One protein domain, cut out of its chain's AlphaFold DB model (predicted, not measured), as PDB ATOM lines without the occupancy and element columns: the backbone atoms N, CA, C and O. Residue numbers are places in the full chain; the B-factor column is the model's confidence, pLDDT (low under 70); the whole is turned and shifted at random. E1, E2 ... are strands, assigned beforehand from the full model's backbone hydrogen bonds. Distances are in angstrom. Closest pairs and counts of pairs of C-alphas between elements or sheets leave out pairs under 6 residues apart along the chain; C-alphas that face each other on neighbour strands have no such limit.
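Overview. This is residues 34 to 187 of the 208 residues of the protein "PEP-CTERM sorting domain-containing protein" of Verrucomicrobiaceae bacterium (UniProt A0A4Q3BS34). There is little regular structure: a strongly twisted five-stranded wall, E8 E2 E1 E10 E9, mixed, with parallel pair E3 and E6 packed through E3 on E9, and a small antiparallel sheet, E5 E4 E7, near one end of E2. The 154 printed residues, all strand by class, have ten named strands, E1 to E10 along the chain, holding only 52 residues. It is compact, with a radius of gyration of the C-alphas of 15.5 A, spanning 51 by 32 by 27 A.

Along the chain. E1, residues 35 to 41, 20.2 A long, begins at C-alpha 35 (-48.732, 24.364, 51.650). E2 is 48 to 54, E3 73 to 76, E4 102 to 106, E5 112 to 115, E6 118 to 121, E7 147 to 150, E8 155 to 157, E9 167 to 173. E10, 177 to 183, ends at C-alpha 183 (-39.228, 30.797, 42.945).

Arrangement. E1 and E2 form a hairpin, N 38 and O 51 being 2.8 A apart. E1 and E10 are parallel, with N 37 and O 180 at 2.8 A. The closest C-alphas of E3 and E9, Ser 74 and Asp 173, are 5.9 A apart.

Size, cuts and confidence. The farthest C-alphas, Ser 140 and Pro 187, are 52.2 A apart. The printed part has no cut; links E2 to E3, E3 to E4 and E6 to E7 are long. In 61 residues pLDDT is under 70, among them 82 to 100.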
ATOM      1  N   ALA A  34     -52.528  26.041  52.241       72.81
ATOM      2  CA  ALA A  34     -52.250  24.909  53.101       72.81
ATOM      3  C   ALA A  34     -50.768  24.529  53.056       72.81
ATOM      4  O   ALA A  34     -50.198  24.171  54.086       72.81
ATOM      5  N   LEU A  35     -50.143  24.658  51.879       77.12
ATOM      6  CA  LEU A  35     -48.732  24.364  51.650       77.12
ATOM      7  C   LEU A  35     -47.996  25.548  51.015       77.12
ATOM      8  O   LEU A  35     -48.538  26.277  50.180       77.12
ATOM      9  N   SER A  36     -46.717  25.669  51.358       83.38
ATOM     10  CA  SER A  36     -45.748  26.549  50.716       83.38
ATOM     11  C   SER A  36     -44.595  25.731  50.142       83.38
ATOM     12  O   SER A  36     -43.999  24.915  50.848       83.38
ATOM     13  N   ILE A  37     -44.281  25.957  48.868       83.88
ATOM     14  CA  ILE A  37     -43.119  25.406  48.174       83.88
ATOM     15  C   ILE A  37     -42.148  26.547  47.890       83.88
ATOM     16  O   ILE A  37     -42.508  27.539  47.257       83.88
ATOM     17  N   VAL A  38     -40.902  26.392  48.316       86.81
ATOM     18  CA  VAL A  38     -39.805  27.306  47.989       86.81
ATOM     19  C   VAL A  38     -38.853  26.604  47.031       86.81
ATOM     20  O   VAL A  38     -38.425  25.484  47.305       86.81
ATOM     21  N   ILE A  39     -38.546  27.265  45.915       86.94
ATOM     22  CA  ILE A  39     -37.687  26.766  44.840       86.94
ATOM     23  C   ILE A  39     -36.435  27.645  44.770       86.94
ATOM     24  O   ILE A  39     -36.524  28.852  44.526       86.94
ATOM     25  N   GLU A  40     -35.272  27.033  44.977       88.19
ATOM     26  CA  GLU A  40     -33.968  27.697  45.069       88.19
ATOM     27  C   GLU A  40     -32.958  27.099  44.075       88.19
ATOM     28  O   GLU A  40     -33.078  25.923  43.716       88.19
ATOM     29  N   PRO A  41     -31.924  27.856  43.661       86.25
ATOM     30  CA  PRO A  41     -30.816  27.295  42.894       86.25
ATOM     31  C   PRO A  41     -30.177  26.105  43.618       86.25
ATOM     32  O   PRO A  41     -29.937  26.166  44.827       86.25
ATOM     33  N   GLY A  42     -29.899  25.031  42.878       85.44
ATOM     34  CA  GLY A  42     -29.257  23.841  43.419       85.44
ATOM     35  C   GLY A  42     -27.772  24.020  43.722       85.44
ATOM     36  O   GLY A  42     -27.176  25.084  43.538       85.44
ATOM     37  N   SER A  43     -27.154  22.940  44.197       82.19
ATOM     38  CA  SER A  43     -25.707  22.874  44.414       82.19
ATOM     39  C   SER A  43     -24.913  22.883  43.100       82.19
ATOM     40  O   SER A  43     -23.730  23.232  43.100       82.19
ATOM     41  N   THR A  44     -25.565  22.551  41.979       82.19
ATOM     42  CA  THR A  44     -25.007  22.573  40.624       82.19
ATOM     43  C   THR A  44     -25.921  23.349  39.660       82.19
ATOM     44  O   THR A  44     -27.100  23.531  39.956       82.19
ATOM     45  N   PRO A  45     -25.419  23.806  38.495       78.81
ATOM     46  CA  PRO A  45     -26.230  24.549  37.515       78.81
ATOM     47  C   PRO A  45     -27.426  23.771  36.939       78.81
ATOM     48  O   PRO A  45     -28.398  24.369  36.470       78.81
ATOM     49  N   ASP A  46     -27.353  22.442  36.982       83.06
ATOM     50  CA  ASP A  46     -28.374  21.537  36.450       83.06
ATOM     51  C   ASP A  46     -29.362  21.072  37.528       83.06
ATOM     52  O   ASP A  46     -30.265  20.284  37.248       83.06
ATOM     53  N   THR A  47     -29.218  21.575  38.759       83.62
ATOM     54  CA  THR A  47     -30.064  21.190  39.884       83.62
ATOM     55  C   THR A  47     -30.829  22.360  40.495       83.62
ATOM     56  O   THR A  47     -30.456  23.529  40.388       83.62
ATOM     57  N   THR A  48     -31.928  22.022  41.167       86.12
ATOM     58  CA  THR A  48     -32.824  22.944  41.873       86.12
ATOM     59  C   THR A  48     -33.216  22.332  43.212       86.12
ATOM     60  O   THR A  48     -33.474  21.132  43.289       86.12
ATOM     61  N   ILE A  49     -33.281  23.139  44.268       86.00
ATOM     62  CA  ILE A  49     -33.701  22.709  45.605       86.00
ATOM     63  C   ILE A  49     -35.157  23.101  45.841       86.00
ATOM     64  O   ILE A  49     -35.546  24.245  45.625       86.00
ATOM     65  N   PHE A  50     -35.947  22.149  46.328       84.25
ATOM     66  CA  PHE A  50     -37.341  22.317  46.709       84.25
ATOM     67  C   PHE A  50     -37.486  22.143  48.218       84.25
ATOM     68  O   PHE A  50     -37.038  21.146  48.784       84.25
ATOM     69  N   THR A  51     -38.152  23.092  48.869       84.06
ATOM     70  CA  THR A  51     -38.526  23.001  50.285       84.06
ATOM     71  C   THR A  51     -40.035  23.113  50.414       84.06
ATOM     72  O   THR A  51     -40.618  24.072  49.915       84.06
ATOM     73  N   VAL A  52     -40.665  22.159  51.099       79.62
ATOM     74  CA  VAL A  52     -42.122  22.105  51.277       79.62
ATOM     75  C   VAL A  52     -42.452  22.277  52.752       79.62
ATOM     76  O   VAL A  52     -41.962  21.532  53.599       79.62
ATOM     77  N   THR A  53     -43.285  23.266  53.059       78.38
ATOM     78  CA  THR A  53     -43.730  23.571  54.421       78.38
ATOM     79  C   THR A  53     -45.245  23.617  54.474       78.38
ATOM     80  O   THR A  53     -45.877  24.262  53.641       78.38
ATOM     81  N   GLN A  54     -45.832  22.987  55.486       74.38
ATOM     82  CA  GLN A  54     -47.244  23.167  55.794       74.38
ATOM     83  C   GLN A  54     -47.468  24.523  56.475       74.38
ATOM     84  O   GLN A  54     -46.876  24.810  57.514       74.38
ATOM     85  N   THR A  55     -48.312  25.367  55.882       73.94
ATOM     86  CA  THR A  55     -48.580  26.745  56.334       73.94
ATOM     87  C   THR A  55     -49.953  26.919  56.975       73.94
ATOM     88  O   THR A  55     -50.159  27.875  57.719       73.94
ATOM     89  N   SER A  56     -50.872  25.974  56.769       70.00
ATOM     90  CA  SER A  56     -52.096  25.849  57.564       70.00
ATOM     91  C   SER A  56     -52.382  24.383  57.882       70.00
ATOM     92  O   SER A  56     -51.907  23.506  57.158       70.00
ATOM     93  N   PRO A  57     -53.191  24.077  58.918       63.38
ATOM     94  CA  PRO A  57     -53.773  22.747  59.070       63.38
ATOM     95  C   PRO A  57     -54.393  22.331  57.736       63.38
ATOM     96  O   PRO A  57     -55.068  23.147  57.101       63.38
ATOM     97  N   SER A  58     -54.072  21.122  57.283       55.84
ATOM     98  CA  SER A  58     -54.426  20.658  55.946       55.84
ATOM     99  C   SER A  58     -55.934  20.735  55.734       55.84
ATOM    100  O   SER A  58     -56.692  20.499  56.682       55.84
ATOM    101  N   PRO A  59     -56.395  21.054  54.516       52.44
ATOM    102  CA  PRO A  59     -57.816  21.072  54.232       52.44
ATOM    103  C   PRO A  59     -58.423  19.682  54.444       52.44
ATOM    104  O   PRO A  59     -57.785  18.649  54.230       52.44
ATOM    105  N   LEU A  60     -59.677  19.683  54.889       55.38
ATOM    106  CA  LEU A  60     -60.535  18.508  54.946       55.38
ATOM    107  C   LEU A  60     -60.758  18.036  53.509       55.38
ATOM    108  O   LEU A  60     -61.330  18.778  52.710       55.38
ATOM    109  N   LEU A  61     -60.291  16.839  53.169       56.19
ATOM    110  CA  LEU A  61     -60.503  16.300  51.836       56.19
ATOM    111  C   LEU A  61     -61.794  15.482  51.813       56.19
ATOM    112  O   LEU A  61     -61.871  14.426  52.443       56.19
ATOM    113  N   ASP A  62     -62.794  15.931  51.061       51.88
ATOM    114  CA  ASP A  62     -63.992  15.136  50.788       51.88
ATOM    115  C   ASP A  62     -63.648  14.026  49.775       51.88
ATOM    116  O   ASP A  62     -63.841  14.155  48.570       51.88
ATOM    117  N   VAL A  63     -63.031  12.943  50.260       51.34
ATOM    118  CA  VAL A  63     -62.619  11.775  49.445       51.34
ATOM    119  C   VAL A  63     -63.754  10.765  49.320       51.34
ATOM    120  O   VAL A  63     -63.521   9.556  49.247       51.34
ATOM    121  N   ALA A  64     -65.005  11.216  49.376       45.22
ATOM    122  CA  ALA A  64     -66.132  10.318  49.228       45.22
ATOM    123  C   ALA A  64     -66.159   9.764  47.793       45.22
ATOM    124  O   ALA A  64     -66.407  10.477  46.826       45.22
ATOM    125  N   GLY A  65     -65.903   8.461  47.652       42.62
ATOM    126  CA  GLY A  65     -66.127   7.733  46.400       42.62
ATOM    127  C   GLY A  65     -64.979   7.744  45.387       42.62
ATOM    128  O   GLY A  65     -65.157   7.218  44.290       42.62
ATOM    129  N   MET A  66     -63.794   8.260  45.727       46.22
ATOM    130  CA  MET A  66     -62.616   8.060  44.878       46.22
ATOM    131  C   MET A  66     -62.015   6.667  45.108       46.22
ATOM    132  O   MET A  66     -61.142   6.473  45.948       46.22
ATOM    133  N   SER A  67     -62.458   5.682  44.328       39.66
ATOM    134  CA  SER A  67     -61.653   4.490  44.051       39.66
ATOM    135  C   SER A  67     -60.676   4.836  42.927       39.66
ATOM    136  O   SER A  67     -61.062   4.858  41.758       39.66
ATOM    137  N   GLY A  68     -59.429   5.171  43.255       45.28
ATOM    138  CA  GLY A  68     -58.461   5.570  42.236       45.28
ATOM    139  C   GLY A  68     -57.169   6.163  42.787       45.28
ATOM    140  O   GLY A  68     -57.112   6.649  43.911       45.28
ATOM    141  N   TYR A  69     -56.138   6.063  41.956       50.62
ATOM    142  CA  TYR A  69     -54.729   6.361  42.204       50.62
ATOM    143  C   TYR A  69     -54.475   7.856  42.489       50.62
ATOM    144  O   TYR A  69     -55.071   8.709  41.850       50.62
ATOM    145  N   ALA A  70     -53.548   8.181  43.387       53.53
ATOM    146  CA  ALA A  70     -52.817   9.457  43.447       53.53
ATOM    147  C   ALA A  70     -51.384   9.114  43.919       53.53
ATOM    148  O   ALA A  70     -51.219   8.050  44.487       53.53
ATOM    149  N   MET A  71     -50.297   9.759  43.502       58.88
ATOM    150  CA  MET A  71     -49.601  10.811  44.239       58.88
ATOM    151  C   MET A  71     -48.813  11.731  43.309       58.88
ATOM    152  O   MET A  71     -48.322  11.357  42.252       58.88
ATOM    153  N   GLY A  72     -48.636  12.949  43.787       63.38
ATOM    154  CA  GLY A  72     -47.689  13.949  43.328       63.38
ATOM    155  C   GLY A  72     -48.229  15.315  43.731       63.38
ATOM    156  O   GLY A  72     -49.359  15.429  44.209       63.38
ATOM    157  N   MET A  73     -47.406  16.344  43.626       69.06
ATOM    158  CA  MET A  73     -47.818  17.700  43.979       69.06
ATOM    159  C   MET A  73     -48.010  18.525  42.725       69.06
ATOM    160  O   MET A  73     -47.088  18.604  41.911       69.06
ATOM    161  N   SER A  74     -49.183  19.141  42.585       71.44
ATOM    162  CA  SER A  74     -49.464  19.998  41.439       71.44
ATOM    163  C   SER A  74     -48.663  21.297  41.527       71.44
ATOM    164  O   SER A  74     -48.728  22.040  42.506       71.44
ATOM    165  N   ILE A  75     -47.906  21.568  40.471       75.00
ATOM    166  CA  ILE A  75     -47.135  22.780  40.248       75.00
ATOM    167  C   ILE A  75     -47.655  23.415  38.947       75.00
ATOM    168  O   ILE A  75     -47.773  22.720  37.934       75.00
ATOM    169  N   PRO A  76     -47.976  24.717  38.926       75.50
ATOM    170  CA  PRO A  76     -48.571  25.345  37.761       75.50
ATOM    171  C   PRO A  76     -47.534  25.499  36.648       75.50
ATOM    172  O   PRO A  76     -46.398  25.908  36.892       75.50
ATOM    173  N   THR A  77     -47.940  25.244  35.403       75.94
ATOM    174  CA  THR A  77     -47.074  25.402  34.216       75.94
ATOM    175  C   THR A  77     -46.467  26.799  34.091       75.94
ATOM    176  O   THR A  77     -45.357  26.940  33.592       75.94
ATOM    177  N   ALA A  78     -47.152  27.824  34.611       76.12
ATOM    178  CA  ALA A  78     -46.719  29.221  34.581       76.12
ATOM    179  C   ALA A  78     -45.367  29.493  35.267       76.12
ATOM    180  O   ALA A  78     -44.777  30.546  35.026       76.12
ATOM    181  N   ILE A  79     -44.871  28.579  36.114       80.69
ATOM    182  CA  ILE A  79     -43.546  28.738  36.726       80.69
ATOM    183  C   ILE A  79     -42.407  28.332  35.792       80.69
ATOM    184  O   ILE A  79     -41.259  28.617  36.110       80.69
ATOM    185  N   PHE A  80     -42.687  27.640  34.687       80.38
ATOM    186  CA  PHE A  80     -41.660  27.061  33.830       80.38
ATOM    187  C   PHE A  80     -41.370  27.932  32.608       80.38
ATOM    188  O   PHE A  80     -42.272  28.353  31.891       80.38
ATOM    189  N   ASN A  81     -40.086  28.112  32.323       77.06
ATOM    190  CA  ASN A  81     -39.543  28.750  31.131       77.06
ATOM    191  C   ASN A  81     -39.203  27.695  30.061       77.06
ATOM    192  O   ASN A  81     -38.073  27.611  29.579       77.06
ATOM    193  N   VAL A  82     -40.164  26.825  29.737       67.75
ATOM    194  CA  VAL A  82     -39.985  25.750  28.749       67.75
ATOM    195  C   VAL A  82     -40.920  25.995  27.563       67.75
ATOM    196  O   VAL A  82     -42.138  26.099  27.752       67.75
ATOM    197  N   PRO A  83     -40.394  26.063  26.325       59.72
ATOM    198  CA  PRO A  83     -41.224  26.198  25.134       59.72
ATOM    199  C   PRO A  83     -42.261  25.068  25.045       59.72
ATOM    200  O   PRO A  83     -41.905  23.894  25.089       59.72
ATOM    201  N   GLY A  84     -43.543  25.421  24.909       59.22
ATOM    202  CA  GLY A  84     -44.642  24.450  24.799       59.22
ATOM    203  C   GLY A  84     -45.379  24.128  26.104       59.22
ATOM    204  O   GLY A  84     -46.399  23.455  26.043       59.22
ATOM    205  N   LEU A  85     -44.955  24.654  27.260       62.75
ATOM    206  CA  LEU A  85     -45.695  24.572  28.535       62.75
ATOM    207  C   LEU A  85     -46.587  25.803  28.772       62.75
ATOM    208  O   LEU A  85     -46.517  26.459  29.808       62.75
ATOM    209  N   GLY A  86     -47.398  26.167  27.778       57.34
ATOM    210  CA  GLY A  86     -48.272  27.341  27.851       57.34
ATOM    211  C   GLY A  86     -49.495  27.170  28.775       57.34
ATOM    212  O   GLY A  86     -49.816  26.058  29.202       57.34
ATOM    213  N   PRO A  87     -50.229  28.263  29.065       54.25
ATOM    214  CA  PRO A  87     -51.523  28.200  29.746       54.25
ATOM    215  C   PRO A  87     -52.509  27.305  28.976       54.25
ATOM    216  O   PRO A  87     -52.641  27.439  27.761       54.25
ATOM    217  N   GLY A  88     -53.210  26.408  29.675       53.31
ATOM    218  CA  GLY A  88     -54.181  25.480  29.074       53.31
ATOM    219  C   GLY A  88     -53.603  24.151  28.568       53.31
ATOM    220  O   GLY A  88     -54.348  23.358  27.998       53.31
ATOM    221  N   LEU A  89     -52.308  23.891  28.783       56.44
ATOM    222  CA  LEU A  89     -51.676  22.595  28.533       56.44
ATOM    223  C   LEU A  89     -51.352  21.873  29.848       56.44
ATOM    224  O   LEU A  89     -50.558  22.354  30.653       56.44
ATOM    225  N   SER A  90     -51.919  20.685  30.052       51.75
ATOM    226  CA  SER A  90     -51.462  19.740  31.072       51.75
ATOM    227  C   SER A  90     -50.489  18.762  30.419       51.75
ATOM    228  O   SER A  90     -50.891  17.974  29.564       51.75
ATOM    229  N   THR A  91     -49.218  18.799  30.803       52.56
ATOM    230  CA  THR A  91     -48.299  17.700  30.505       52.56
ATOM    231  C   THR A  91     -47.675  17.275  31.807       52.56
ATOM    232  O   THR A  91     -47.050  18.080  32.492       52.56
ATOM    233  N   ASP A  92     -47.835  16.006  32.145       51.16
ATOM    234  CA  ASP A  92     -47.186  15.466  33.319       51.16
ATOM    235  C   ASP A  92     -45.672  15.481  33.065       51.16
ATOM    236  O   ASP A  92     -45.127  14.649  32.337       51.16
ATOM    237  N   ILE A  93     -44.966  16.474  33.609       52.44
ATOM    238  CA  ILE A  93     -43.506  16.417  33.679       52.44
ATOM    239  C   ILE A  93     -43.183  15.489  34.836       52.44
ATOM    240  O   ILE A  93     -43.071  15.904  35.986       52.44
ATOM    241  N   TYR A  94     -43.114  14.205  34.511       51.09
ATOM    242  CA  TYR A  94     -42.813  13.162  35.468       51.09
ATOM    243  C   TYR A  94     -41.326  13.163  35.818       51.09
ATOM    244  O   TYR A  94     -40.465  12.945  34.968       51.09
ATOM    245  N   GLY A  95     -41.032  13.350  37.100       51.97
ATOM    246  CA  GLY A  95     -39.734  13.071  37.694       51.97
ATOM    247  C   GLY A  95     -39.948  12.274  38.971       51.97
ATOM    248  O   GLY A  95     -40.524  12.792  39.925       51.97
ATOM    249  N   ILE A  96     -39.507  11.015  38.992       59.81
ATOM    250  CA  ILE A  96     -39.332  10.291  40.253       59.81
ATOM    251  C   ILE A  96     -38.155  10.966  40.943       59.81
ATOM    252  O   ILE A  96     -37.014  10.866  40.490       59.81
ATOM    253  N   LEU A  97     -38.439  11.697  42.009       63.41
ATOM    254  CA  LEU A  97     -37.408  12.296  42.827       63.41
ATOM    255  C   LEU A  97     -36.681  11.173  43.561       63.41
ATOM    256  O   LEU A  97     -37.294  10.330  44.218       63.41
ATOM    257  N   SER A  98     -35.355  11.168  43.450       61.56
ATOM    258  CA  SER A  98     -34.489  10.250  44.193       61.56
ATOM    259  C   SER A  98     -34.597  10.460  45.706       61.56
ATOM    260  O   SER A  98     -34.377   9.519  46.462       61.56
ATOM    261  N   ASN A  99     -34.998  11.661  46.138       67.50
ATOM    262  CA  ASN A  99     -35.342  11.992  47.515       67.50
ATOM    263  C   ASN A  99     -36.780  12.537  47.579       67.50
ATOM    264  O   ASN A  99     -37.134  13.385  46.757       67.50
ATOM    265  N   PRO A 100     -37.614  12.103  48.539       69.50
ATOM    266  CA  PRO A 100     -38.954  12.655  48.701       69.50
ATOM    267  C   PRO A 100     -38.907  14.142  49.075       69.50
ATOM    268  O   PRO A 100     -38.122  14.546  49.929       69.50
ATOM    269  N   VAL A 101     -39.779  14.945  48.459       70.81
ATOM    270  CA  VAL A 101     -39.988  16.367  48.790       70.81
ATOM    271  C   VAL A 101     -40.763  16.554  50.088       70.81
ATOM    272  O   VAL A 101     -40.629  17.598  50.719       70.81
ATOM    273  N   THR A 102     -41.582  15.579  50.491       73.75
ATOM    274  CA  THR A 102     -42.246  15.587  51.801       73.75
ATOM    275  C   THR A 102     -42.741  14.196  52.214       73.75
ATOM    276  O   THR A 102     -42.746  13.258  51.413       73.75
ATOM    277  N   VAL A 103     -43.133  14.065  53.482       77.19
ATOM    278  CA  VAL A 103     -43.826  12.902  54.038       77.19
ATOM    279  C   VAL A 103     -45.245  13.322  54.398       77.19
ATOM    280  O   VAL A 103     -45.451  14.309  55.104       77.19
ATOM    281  N   VAL A 104     -46.213  12.550  53.923       77.62
ATOM    282  CA  VAL A 104     -47.636  12.754  54.175       77.62
ATOM    283  C   VAL A 104     -48.126  11.650  55.098       77.62
ATOM    284  O   VAL A 104     -47.871  10.480  54.838       77.62
ATOM    285  N   THR A 105     -48.840  12.007  56.158       79.19
ATOM    286  CA  THR A 105     -49.433  11.056  57.101       79.19
ATOM    287  C   THR A 105     -50.946  11.149  57.022       79.19
ATOM    288  O   THR A 105     -51.508  12.228  57.194       79.19
ATOM    289  N   GLU A 106     -51.627  10.034  56.783       78.31
ATOM    290  CA  GLU A 106     -53.082   9.982  56.890       78.31
ATOM    291  C   GLU A 106     -53.476   9.954  58.373       78.31
ATOM    292  O   GLU A 106     -53.027   9.104  59.140       78.31
ATOM    293  N   PHE A 107     -54.272  10.936  58.790       77.81
ATOM    294  CA  PHE A 107     -54.512  11.260  60.195       77.81
ATOM    295  C   PHE A 107     -55.207  10.132  60.967       77.81
ATOM    296  O   PHE A 107     -54.928   9.943  62.151       77.81
ATOM    297  N   TYR A 108     -56.118   9.390  60.332       76.94
ATOM    298  CA  TYR A 108     -56.950   8.410  61.025       76.94
ATOM    299  C   TYR A 108     -56.293   7.028  61.152       76.94
ATOM    300  O   TYR A 108     -56.416   6.391  62.196       76.94
ATOM    301  N   SER A 109     -55.597   6.552  60.120       75.94
ATOM    302  CA  SER A 109     -54.874   5.270  60.115       75.94
ATOM    303  C   SER A 109     -53.422   5.395  60.574       75.94
ATOM    304  O   SER A 109     -52.815   4.389  60.937       75.94
ATOM    305  N   GLY A 110     -52.851   6.604  60.544       77.31
ATOM    306  CA  GLY A 110     -51.443   6.856  60.842       77.31
ATOM    307  C   GLY A 110     -50.475   6.371  59.758       77.31
ATOM    308  O   GLY A 110     -49.265   6.395  59.979       77.31
ATOM    309  N   GLN A 111     -50.973   5.915  58.603       76.88
ATOM    310  CA  GLN A 111     -50.116   5.492  57.499       76.88
ATOM    311  C   GLN A 111     -49.348   6.674  56.915       76.88
ATOM    312  O   GLN A 111     -49.895   7.767  56.754       76.88
ATOM    313  N   THR A 112     -48.081   6.438  56.582       78.75
ATOM    314  CA  THR A 112     -47.183   7.447  56.028       78.75
ATOM    315  C   THR A 112     -46.839   7.146  54.579       78.75
ATOM    316  O   THR A 112     -46.696   5.997  54.166       78.75
ATOM    317  N   PHE A 113     -46.674   8.215  53.812       75.88
ATOM    318  CA  PHE A 113     -46.460   8.176  52.380       75.88
ATOM    319  C   PHE A 113     -45.375   9.162  51.994       75.88
ATOM    320  O   PHE A 113     -45.306  10.275  52.516       75.88
ATOM    321  N   LEU A 114     -44.514   8.750  51.073       75.31
ATOM    322  CA  LEU A 114     -43.442   9.591  50.572       75.31
ATOM    323  C   LEU A 114     -43.920  10.313  49.319       75.31
ATOM    324  O   LEU A 114     -44.218   9.680  48.312       75.31
ATOM    325  N   LEU A 115     -43.947  11.642  49.369       74.06
ATOM    326  CA  LEU A 115     -44.202  12.449  48.190       74.06
ATOM    327  C   LEU A 115     -42.870  12.690  47.492       74.06
ATOM    328  O   LEU A 115     -42.080  13.530  47.912       74.06
ATOM    329  N   ASN A 116     -42.592  11.926  46.447       70.25
ATOM    330  CA  ASN A 116     -41.354  12.016  45.676       70.25
ATOM    331  C   ASN A 116     -41.626  12.321  44.205       70.25
ATOM    332  O   ASN A 116     -40.847  11.928  43.344       70.25
ATOM    333  N   GLN A 117     -42.745  12.973  43.902       70.44
ATOM    334  CA  GLN A 117     -43.156  13.264  42.536       70.44
ATOM    335  C   GLN A 117     -43.839  14.622  42.468       70.44
ATOM    336  O   GLN A 117     -44.600  15.013  43.357       70.44
ATOM    337  N   LEU A 118     -43.554  15.335  41.388       71.50
ATOM    338  CA  LEU A 118     -44.151  16.620  41.066       71.50
ATOM    339  C   LEU A 118     -44.957  16.447  39.787       71.50
ATOM    340  O   LEU A 118     -44.496  15.805  38.846       71.50
ATOM    341  N   ARG A 119     -46.152  17.024  39.760       72.31
ATOM    342  CA  ARG A 119     -46.979  17.089  38.566       72.31
ATOM    343  C   ARG A 119     -47.042  18.522  38.100       72.31
ATOM    344  O   ARG A 119     -47.501  19.394  38.823       72.31
ATOM    345  N   VAL A 120     -46.632  18.754  36.866       71.75
ATOM    346  CA  VAL A 120     -46.814  20.053  36.232       71.75
ATOM    347  C   VAL A 120     -48.155  20.033  35.512       71.75
ATOM    348  O   VAL A 120     -48.361  19.219  34.623       71.75
ATOM    349  N   SER A 121     -49.106  20.874  35.906       65.25
ATOM    350  CA  SER A 121     -50.415  20.898  35.246       65.25
ATOM    351  C   SER A 121     -50.957  22.313  35.136       65.25
ATOM    352  O   SER A 121     -50.828  23.117  36.057       65.25
ATOM    353  N   SER A 122     -51.581  22.621  33.998       61.19
ATOM    354  CA  SER A 122     -52.451  23.792  33.865       61.19
ATOM    355  C   SER A 122     -53.891  23.502  34.298       61.19
ATOM    356  O   SER A 122     -54.658  24.442  34.487       61.19
ATOM    357  N   ASP A 123     -54.270  22.220  34.387       60.34
ATOM    358  CA  ASP A 123     -55.564  21.764  34.895       60.34
ATOM    359  C   ASP A 123     -55.381  21.154  36.287       60.34
ATOM    360  O   ASP A 123     -54.861  20.050  36.466       60.34
ATOM    361  N   LEU A 124     -55.796  21.932  37.275       58.19
ATOM    362  CA  LEU A 124     -55.620  21.666  38.697       58.19
ATOM    363  C   LEU A 124     -56.822  20.930  39.307       58.19
ATOM    364  O   LEU A 124     -56.869  20.710  40.516       58.19
ATOM    365  N   SER A 125     -57.811  20.573  38.479       56.22
ATOM    366  CA  SER A 125     -58.987  19.799  38.893       56.22
ATOM    367  C   SER A 125     -58.718  18.293  38.955       56.22
ATOM    368  O   SER A 125     -59.460  17.557  39.605       56.22
ATOM    369  N   SER A 126     -57.649  17.833  38.302       53.59
ATOM    370  CA  SER A 126     -57.267  16.426  38.270       53.59
ATOM    371  C   SER A 126     -56.284  16.105  39.407       53.59
ATOM    372  O   SER A 126     -55.241  16.758  39.489       53.59
ATOM    373  N   PRO A 127     -56.526  15.067  40.230       54.38
ATOM    374  CA  PRO A 127     -55.579  14.650  41.263       54.38
ATOM    375  C   PRO A 127     -54.255  14.224  40.623       54.38
ATOM    376  O   PRO A 127     -54.248  13.654  39.531       54.38
ATOM    377  N   SER A 128     -53.123  14.507  41.267       54.47
ATOM    378  CA  SER A 128     -51.830  14.037  40.768       54.47
ATOM    379  C   SER A 128     -51.754  12.515  40.857       54.47
ATOM    380  O   SER A 128     -51.736  11.962  41.952       54.47
ATOM    381  N   LEU A 129     -51.737  11.844  39.704       52.91
ATOM    382  CA  LEU A 129     -51.829  10.391  39.582       52.91
ATOM    383  C   LEU A 129     -50.442   9.758  39.513       52.91
ATOM    384  O   LEU A 129     -49.853   9.792  38.440       52.91
ATOM    385  N   LEU A 130     -49.968   9.127  40.587       50.44
ATOM    386  CA  LEU A 130     -48.979   8.038  40.531       50.44
ATOM    387  C   LEU A 130     -48.903   7.246  41.860       50.44
ATOM    388  O   LEU A 130     -48.390   7.719  42.866       50.44
ATOM    389  N   GLY A 131     -49.428   6.017  41.812       43.62
ATOM    390  CA  GLY A 131     -49.034   4.827  42.584       43.62
ATOM    391  C   GLY A 131     -48.926   4.896  44.111       43.62
ATOM    392  O   GLY A 131     -47.834   5.083  44.632       43.62
ATOM    393  N   PHE A 132     -50.005   4.544  44.814       50.03
ATOM    394  CA  PHE A 132     -49.895   3.864  46.109       50.03
ATOM    395  C   PHE A 132     -50.010   2.353  45.910       50.03
ATOM    396  O   PHE A 132     -50.775   1.895  45.061       50.03
ATOM    397  N   ASP A 133     -49.385   1.593  46.801       46.19
ATOM    398  CA  ASP A 133     -49.650   0.161  46.967       46.19
ATOM    399  C   ASP A 133     -50.918  -0.090  47.825       46.19
ATOM    400  O   ASP A 133     -51.206  -1.224  48.217       46.19
ATOM    401  N   HIS A 134     -51.684   0.965  48.154       51.22
ATOM    402  CA  HIS A 134     -52.723   0.954  49.189       51.22
ATOM    403  C   HIS A 134     -53.984   1.751  48.812       51.22
ATOM    404  O   HIS A 134     -53.920   2.799  48.172       51.22
ATOM    405  N   LEU A 135     -55.142   1.242  49.241       60.34
ATOM    406  CA  LEU A 135     -56.448   1.895  49.121       60.34
ATOM    407  C   LEU A 135     -56.725   2.749  50.363       60.34
ATOM    408  O   LEU A 135     -56.599   2.261  51.487       60.34
ATOM    409  N   PHE A 136     -57.176   3.988  50.165       66.25
ATOM    410  CA  PHE A 136     -57.671   4.825  51.257       66.25
ATOM    411  C   PHE A 136     -59.151   4.592  51.499       66.25
ATOM    412  O   PHE A 136     -59.936   4.463  50.563       66.25
ATOM    413  N   THR A 137     -59.544   4.596  52.768       64.69
ATOM    414  CA  THR A 137     -60.948   4.457  53.155       64.69
ATOM    415  C   THR A 137     -61.262   5.497  54.212       64.69
ATOM    416  O   THR A 137     -60.543   5.579  55.204       64.69
ATOM    417  N   ILE A 138     -62.328   6.281  54.018       70.50
ATOM    418  CA  ILE A 138     -62.817   7.196  55.057       70.50
ATOM    419  C   ILE A 138     -63.373   6.344  56.206       70.50
ATOM    420  O   ILE A 138     -64.314   5.575  55.978       70.50
ATOM    421  N   PRO A 139     -62.828   6.445  57.432       70.19
ATOM    422  CA  PRO A 139     -63.356   5.690  58.559       70.19
ATOM    423  C   PRO A 139     -64.788   6.126  58.876       70.19
ATOM    424  O   PRO A 139     -65.109   7.318  58.842       70.19
ATOM    425  N   SER A 140     -65.642   5.168  59.245       75.25
ATOM    426  CA  SER A 140     -67.047   5.429  59.573       75.25
ATOM    427  C   SER A 140     -67.199   6.551  60.605       75.25
ATOM    428  O   SER A 140     -66.513   6.542  61.628       75.25
ATOM    429  N   GLY A 141     -68.126   7.480  60.365       71.81
ATOM    430  CA  GLY A 141     -68.376   8.620  61.255       71.81
ATOM    431  C   GLY A 141     -67.533   9.863  60.956       71.81
ATOM    432  O   GLY A 141     -67.710  10.871  61.633       71.81
ATOM    433  N   ASN A 142     -66.668   9.822  59.936       71.94
ATOM    434  CA  ASN A 142     -65.934  10.991  59.453       71.94
ATOM    435  C   ASN A 142     -66.483  11.451  58.093       71.94
ATOM    436  O   ASN A 142     -66.818  10.604  57.264       71.94
ATOM    437  N   PRO A 143     -66.565  12.770  57.844       68.81
ATOM    438  CA  PRO A 143     -67.036  13.310  56.568       68.81
ATOM    439  C   PRO A 143     -65.945  13.349  55.485       68.81
ATOM    440  O   PRO A 143     -66.253  13.602  54.331       68.81
ATOM    441  N   SER A 144     -64.675  13.143  55.848       69.56
ATOM    442  CA  SER A 144     -63.514  13.426  54.995       69.56
ATOM    443  C   SER A 144     -62.281  12.644  55.454       69.56
ATOM    444  O   SER A 144     -62.200  12.281  56.630       69.56
ATOM    445  N   LEU A 145     -61.288  12.455  54.575       71.38
ATOM    446  CA  LEU A 145     -59.924  12.119  55.007       71.38
ATOM    447  C   LEU A 145     -59.177  13.390  55.394       71.38
ATOM    448  O   LEU A 145     -59.481  14.493  54.930       71.38
ATOM    449  N   ARG A 146     -58.163  13.214  56.235       74.06
ATOM    450  CA  ARG A 146     -57.236  14.276  56.592       74.06
ATOM    451  C   ARG A 146     -55.813  13.766  56.427       74.06
ATOM    452  O   ARG A 146     -55.475  12.698  56.923       74.06
ATOM    453  N   PHE A 147     -54.990  14.567  55.767       74.88
ATOM    454  CA  PHE A 147     -53.568  14.305  55.600       74.88
ATOM    455  C   PHE A 147     -52.777  15.379  56.322       74.88
ATOM    456  O   PHE A 147     -53.004  16.552  56.067       74.88
ATOM    457  N   ASP A 148     -51.845  15.018  57.189       76.12
ATOM    458  CA  ASP A 148     -50.884  15.964  57.747       76.12
ATOM    459  C   ASP A 148     -49.574  15.870  56.954       76.12
ATOM    460  O   ASP A 148     -49.139  14.780  56.578       76.12
ATOM    461  N   VAL A 149     -48.951  17.013  56.668       74.56
ATOM    462  CA  VAL A 149     -47.727  17.091  55.866       74.56
ATOM    463  C   VAL A 149     -46.584  17.492  56.784       74.56
ATOM    464  O   VAL A 149     -46.529  18.610  57.297       74.56
ATOM    465  N   ALA A 150     -45.645  16.578  57.004       70.56
ATOM    466  CA  ALA A 150     -44.461  16.897  57.781       70.56
ATOM    467  C   ALA A 150     -43.494  17.724  56.913       70.56
ATOM    468  O   ALA A 150     -43.180  17.309  55.790       70.56
ATOM    469  N   PRO A 151     -42.970  18.864  57.403       61.09
ATOM    470  CA  PRO A 151     -41.866  19.542  56.738       61.09
ATOM    471  C   PRO A 151     -40.719  18.544  56.560       61.09
ATOM    472  O   PRO A 151     -40.274  17.931  57.531       61.09
ATOM    473  N   ALA A 152     -40.265  18.351  55.325       61.78
ATOM    474  CA  ALA A 152     -39.122  17.493  55.046       61.78
ATOM    475  C   ALA A 152     -37.845  18.313  54.870       61.78
ATOM    476  O   ALA A 152     -37.869  19.540  54.750       61.78
ATOM    477  N   ALA A 153     -36.711  17.608  54.870       67.94
ATOM    478  CA  ALA A 153     -35.450  18.192  54.449       67.94
ATOM    479  C   ALA A 153     -35.570  18.702  52.998       67.94
ATOM    480  O   ALA A 153     -36.303  18.098  52.210       67.94
ATOM    481  N   PRO A 154     -34.853  19.780  52.628       78.94
ATOM    482  CA  PRO A 154     -34.831  20.251  51.251       78.94
ATOM    483  C   PRO A 154     -34.442  19.125  50.284       78.94
ATOM    484  O   PRO A 154     -33.474  18.401  50.527       78.94
ATOM    485  N   ALA A 155     -35.192  18.985  49.194       79.94
ATOM    486  CA  ALA A 155     -34.951  17.982  48.168       79.94
ATOM    487  C   ALA A 155     -34.309  18.633  46.943       79.94
ATOM    488  O   ALA A 155     -34.868  19.552  46.350       79.94
ATOM    489  N   GLU A 156     -33.133  18.149  46.556       83.44
ATOM    490  CA  GLU A 156     -32.446  18.601  45.349       83.44
ATOM    491  C   GLU A 156     -32.816  17.722  44.148       83.44
ATOM    492  O   GLU A 156     -32.786  16.492  44.226       83.44
ATOM    493  N   ILE A 157     -33.181  18.366  43.041       78.69
ATOM    494  CA  ILE A 157     -33.762  17.752  41.844       78.69
ATOM    495  C   ILE A 157     -32.920  18.130  40.626       78.69
ATOM    496  O   ILE A 157     -32.489  19.274  40.512       78.69
ATOM    497  N   ASN A 158     -32.728  17.190  39.695       80.94
ATOM    498  CA  ASN A 158     -32.002  17.395  38.433       80.94
ATOM    499  C   ASN A 158     -32.862  18.123  37.381       80.94
ATOM    500  O   ASN A 158     -33.201  17.576  36.332       80.94
ATOM    501  N   ILE A 159     -33.288  19.336  37.726       79.06
ATOM    502  CA  ILE A 159     -33.902  20.303  36.821       79.06
ATOM    503  C   ILE A 159     -33.064  21.571  36.937       79.06
ATOM    504  O   ILE A 159     -32.877  22.081  38.046       79.06
ATOM    505  N   SER A 160     -32.581  22.087  35.805       84.50
ATOM    506  CA  SER A 160     -31.819  23.334  35.805       84.50
ATOM    507  C   SER A 160     -32.667  24.473  36.356       84.50
ATOM    508  O   SER A 160     -33.806  24.674  35.930       84.50
ATOM    509  N   TYR A 161     -32.088  25.260  37.262       85.75
ATOM    510  CA  TYR A 161     -32.772  26.399  37.866       85.75
ATOM    511  C   TYR A 161     -33.230  27.443  36.822       85.75
ATOM    512  O   TYR A 161     -34.250  28.110  36.989       85.75
ATOM    513  N   GLN A 162     -32.541  27.528  35.680       84.88
ATOM    514  CA  GLN A 162     -32.897  28.425  34.571       84.88
ATOM    515  C   GLN A 162     -34.215  28.051  33.874       84.88
ATOM    516  O   GLN A 162     -34.764  28.850  33.111       84.88
ATOM    517  N   ALA A 163     -34.735  26.850  34.138       81.44
ATOM    518  CA  ALA A 163     -36.033  26.413  33.654       81.44
ATOM    519  C   ALA A 163     -37.203  27.069  34.403       81.44
ATOM    520  O   ALA A 163     -38.345  26.820  34.026       81.44
ATOM    521  N   PHE A 164     -36.957  27.889  35.433       84.62
ATOM    522  CA  PHE A 164     -38.005  28.523  36.229       84.62
ATOM    523  C   PHE A 164     -38.075  30.040  36.029       84.62
ATOM    524  O   PHE A 164     -37.064  30.729  35.892       84.62
ATOM    525  N   HIS A 165     -39.291  30.576  36.062       85.44
ATOM    526  CA  HIS A 165     -39.562  32.004  36.154       85.44
ATOM    527  C   HIS A 165     -39.583  32.433  37.631       85.44
ATOM    528  O   HIS A 165     -40.385  31.906  38.405       85.44
ATOM    529  N   PRO A 166     -38.728  33.387  38.053       86.25
ATOM    530  CA  PRO A 166     -38.774  33.924  39.407       86.25
ATOM    531  C   PRO A 166     -40.099  34.622  39.713       86.25
ATOM    532  O   PRO A 166     -40.607  35.389  38.893       86.25
ATOM    533  N   GLY A 167     -40.622  34.418  40.921       83.88
ATOM    534  CA  GLY A 167     -41.883  35.017  41.351       83.88
ATOM    535  C   GLY A 167     -42.639  34.182  42.378       83.88
ATOM    536  O   GLY A 167     -42.166  33.141  42.836       83.88
ATOM    537  N   THR A 168     -43.831  34.659  42.730       84.44
ATOM    538  CA  THR A 168     -44.776  33.948  43.593       84.44
ATOM    539  C   THR A 168     -45.994  33.544  42.779       84.44
ATOM    540  O   THR A 168     -46.586  34.361  42.076       84.44
ATOM    541  N   TYR A 169     -46.372  32.282  42.910       83.75
ATOM    542  CA  TYR A 169     -47.449  31.641  42.178       83.75
ATOM    543  C   TYR A 169     -48.378  30.947  43.159       83.75
ATOM    544  O   TYR A 169     -47.960  30.505  44.231       83.75
ATOM    545  N   THR A 170     -49.642  30.823  42.784       78.88
ATOM    546  CA  THR A 170     -50.621  30.046  43.535       78.88
ATOM    547  C   THR A 170     -51.201  28.967  42.640       78.88
ATOM    548  O   THR A 170     -51.427  29.173  41.448       78.88
ATOM    549  N   SER A 171     -51.413  27.799  43.227       75.25
ATOM    550  CA  SER A 171     -52.034  26.649  42.588       75.25
ATOM    551  C   SER A 171     -53.098  26.104  43.523       75.25
ATOM    552  O   SER A 171     -52.883  26.046  44.728       75.25
ATOM    553  N   ALA A 172     -54.244  25.703  42.993       75.50
ATOM    554  CA  ALA A 172     -55.093  24.752  43.692       75.50
ATOM    555  C   ALA A 172     -54.524  23.341  43.486       75.50
ATOM    556  O   ALA A 172     -53.949  23.046  42.442       75.50
ATOM    557  N   ASP A 173     -54.669  22.487  44.481       71.94
ATOM    558  CA  ASP A 173     -54.423  21.058  44.394       71.94
ATOM    559  C   ASP A 173     -55.608  20.348  45.040       71.94
ATOM    560  O   ASP A 173     -56.118  20.792  46.072       71.94
ATOM    561  N   THR A 174     -56.077  19.266  44.423       70.25
ATOM    562  CA  THR A 174     -57.244  18.542  44.926       70.25
ATOM    563  C   THR A 174     -57.002  18.017  46.335       70.25
ATOM    564  O   THR A 174     -57.903  18.134  47.150       70.25
ATOM    565  N   LEU A 175     -55.809  17.491  46.639       69.25
ATOM    566  CA  LEU A 175     -55.490  16.832  47.912       69.25
ATOM    567  C   LEU A 175     -55.084  17.824  48.999       69.25
ATOM    568  O   LEU A 175     -55.476  17.684  50.156       69.25
ATOM    569  N   PHE A 176     -54.271  18.810  48.623       70.31
ATOM    570  CA  PHE A 176     -53.665  19.736  49.576       70.31
ATOM    571  C   PHE A 176     -54.354  21.099  49.619       70.31
ATOM    572  O   PHE A 176     -54.029  21.908  50.476       70.31
ATOM    573  N   GLY A 177     -55.323  21.375  48.744       73.62
ATOM    574  CA  GLY A 177     -55.963  22.683  48.629       73.62
ATOM    575  C   GLY A 177     -55.040  23.723  48.000       73.62
ATOM    576  O   GLY A 177     -54.284  23.428  47.082       73.62
ATOM    577  N   ALA A 178     -55.120  24.974  48.452       78.50
ATOM    578  CA  ALA A 178     -54.277  26.032  47.904       78.50
ATOM    579  C   ALA A 178     -52.800  25.825  48.291       78.50
ATOM    580  O   ALA A 178     -52.465  25.705  49.468       78.50
ATOM    581  N   ILE A 179     -51.920  25.850  47.296       78.81
ATOM    582  CA  ILE A 179     -50.465  25.766  47.408       78.81
ATOM    583  C   ILE A 179     -49.877  27.089  46.917       78.81
ATOM    584  O   ILE A 179     -50.213  27.573  45.835       78.81
ATOM    585  N   THR A 180     -48.987  27.683  47.707       84.56
ATOM    586  CA  THR A 180     -48.178  28.835  47.283       84.56
ATOM    587  C   THR A 180     -46.792  28.370  46.893       84.56
ATOM    588  O   THR A 180     -46.185  27.567  47.592       84.56
ATOM    589  N   ILE A 181     -46.280  28.872  45.778       84.38
ATOM    590  CA  ILE A 181     -44.994  28.468  45.219       84.38
ATOM    591  C   ILE A 181     -44.167  29.725  45.014       84.38
ATOM    592  O   ILE A 181     -44.604  30.653  44.339       84.38
ATOM    593  N   THR A 182     -42.980  29.765  45.606       87.00
ATOM    594  CA  THR A 182     -42.062  30.900  45.507       87.00
ATOM    595  C   THR A 182     -40.763  30.451  44.859       87.00
ATOM    596  O   THR A 182     -40.028  29.645  45.422       87.00
ATOM    597  N   VAL A 183     -40.475  31.003  43.685       86.69
ATOM    598  CA  VAL A 183     -39.228  30.797  42.945       86.69
ATOM    599  C   VAL A 183     -38.288  31.959  43.267       86.69
ATOM    600  O   VAL A 183     -38.552  33.099  42.875       86.69
ATOM    601  N   ILE A 184     -37.211  31.692  44.017       84.31
ATOM    602  CA  ILE A 184     -36.315  32.742  44.535       84.31
ATOM    603  C   ILE A 184     -35.391  33.259  43.433       84.31
ATOM    604  O   ILE A 184     -34.502  32.514  43.046       84.31
ATOM    605  N   PRO A 185     -35.475  34.531  43.006       78.31
ATOM    606  CA  PRO A 185     -34.621  35.042  41.936       78.31
ATOM    607  C   PRO A 185     -33.133  34.802  42.219       78.31
ATOM    608  O   PRO A 185     -32.661  35.049  43.334       78.31
ATOM    609  N   GLU A 186     -32.380  34.387  41.194       69.50
ATOM    610  CA  GLU A 186     -30.923  34.335  41.307       69.50
ATOM    611  C   GLU A 186     -30.403  35.719  41.717       69.50
ATOM    612  O   GLU A 186     -30.795  36.736  41.126       69.50
ATOM    613  N   PRO A 187     -29.523  35.804  42.730       62.00
ATOM    614  CA  PRO A 187     -28.923  37.070  43.104       62.00
ATOM    615  C   PRO A 187     -28.094  37.578  41.925       62.00
ATOM    616  O   PRO A 187     -26.994  37.096  41.658       62.00
TER     617      PRO A 187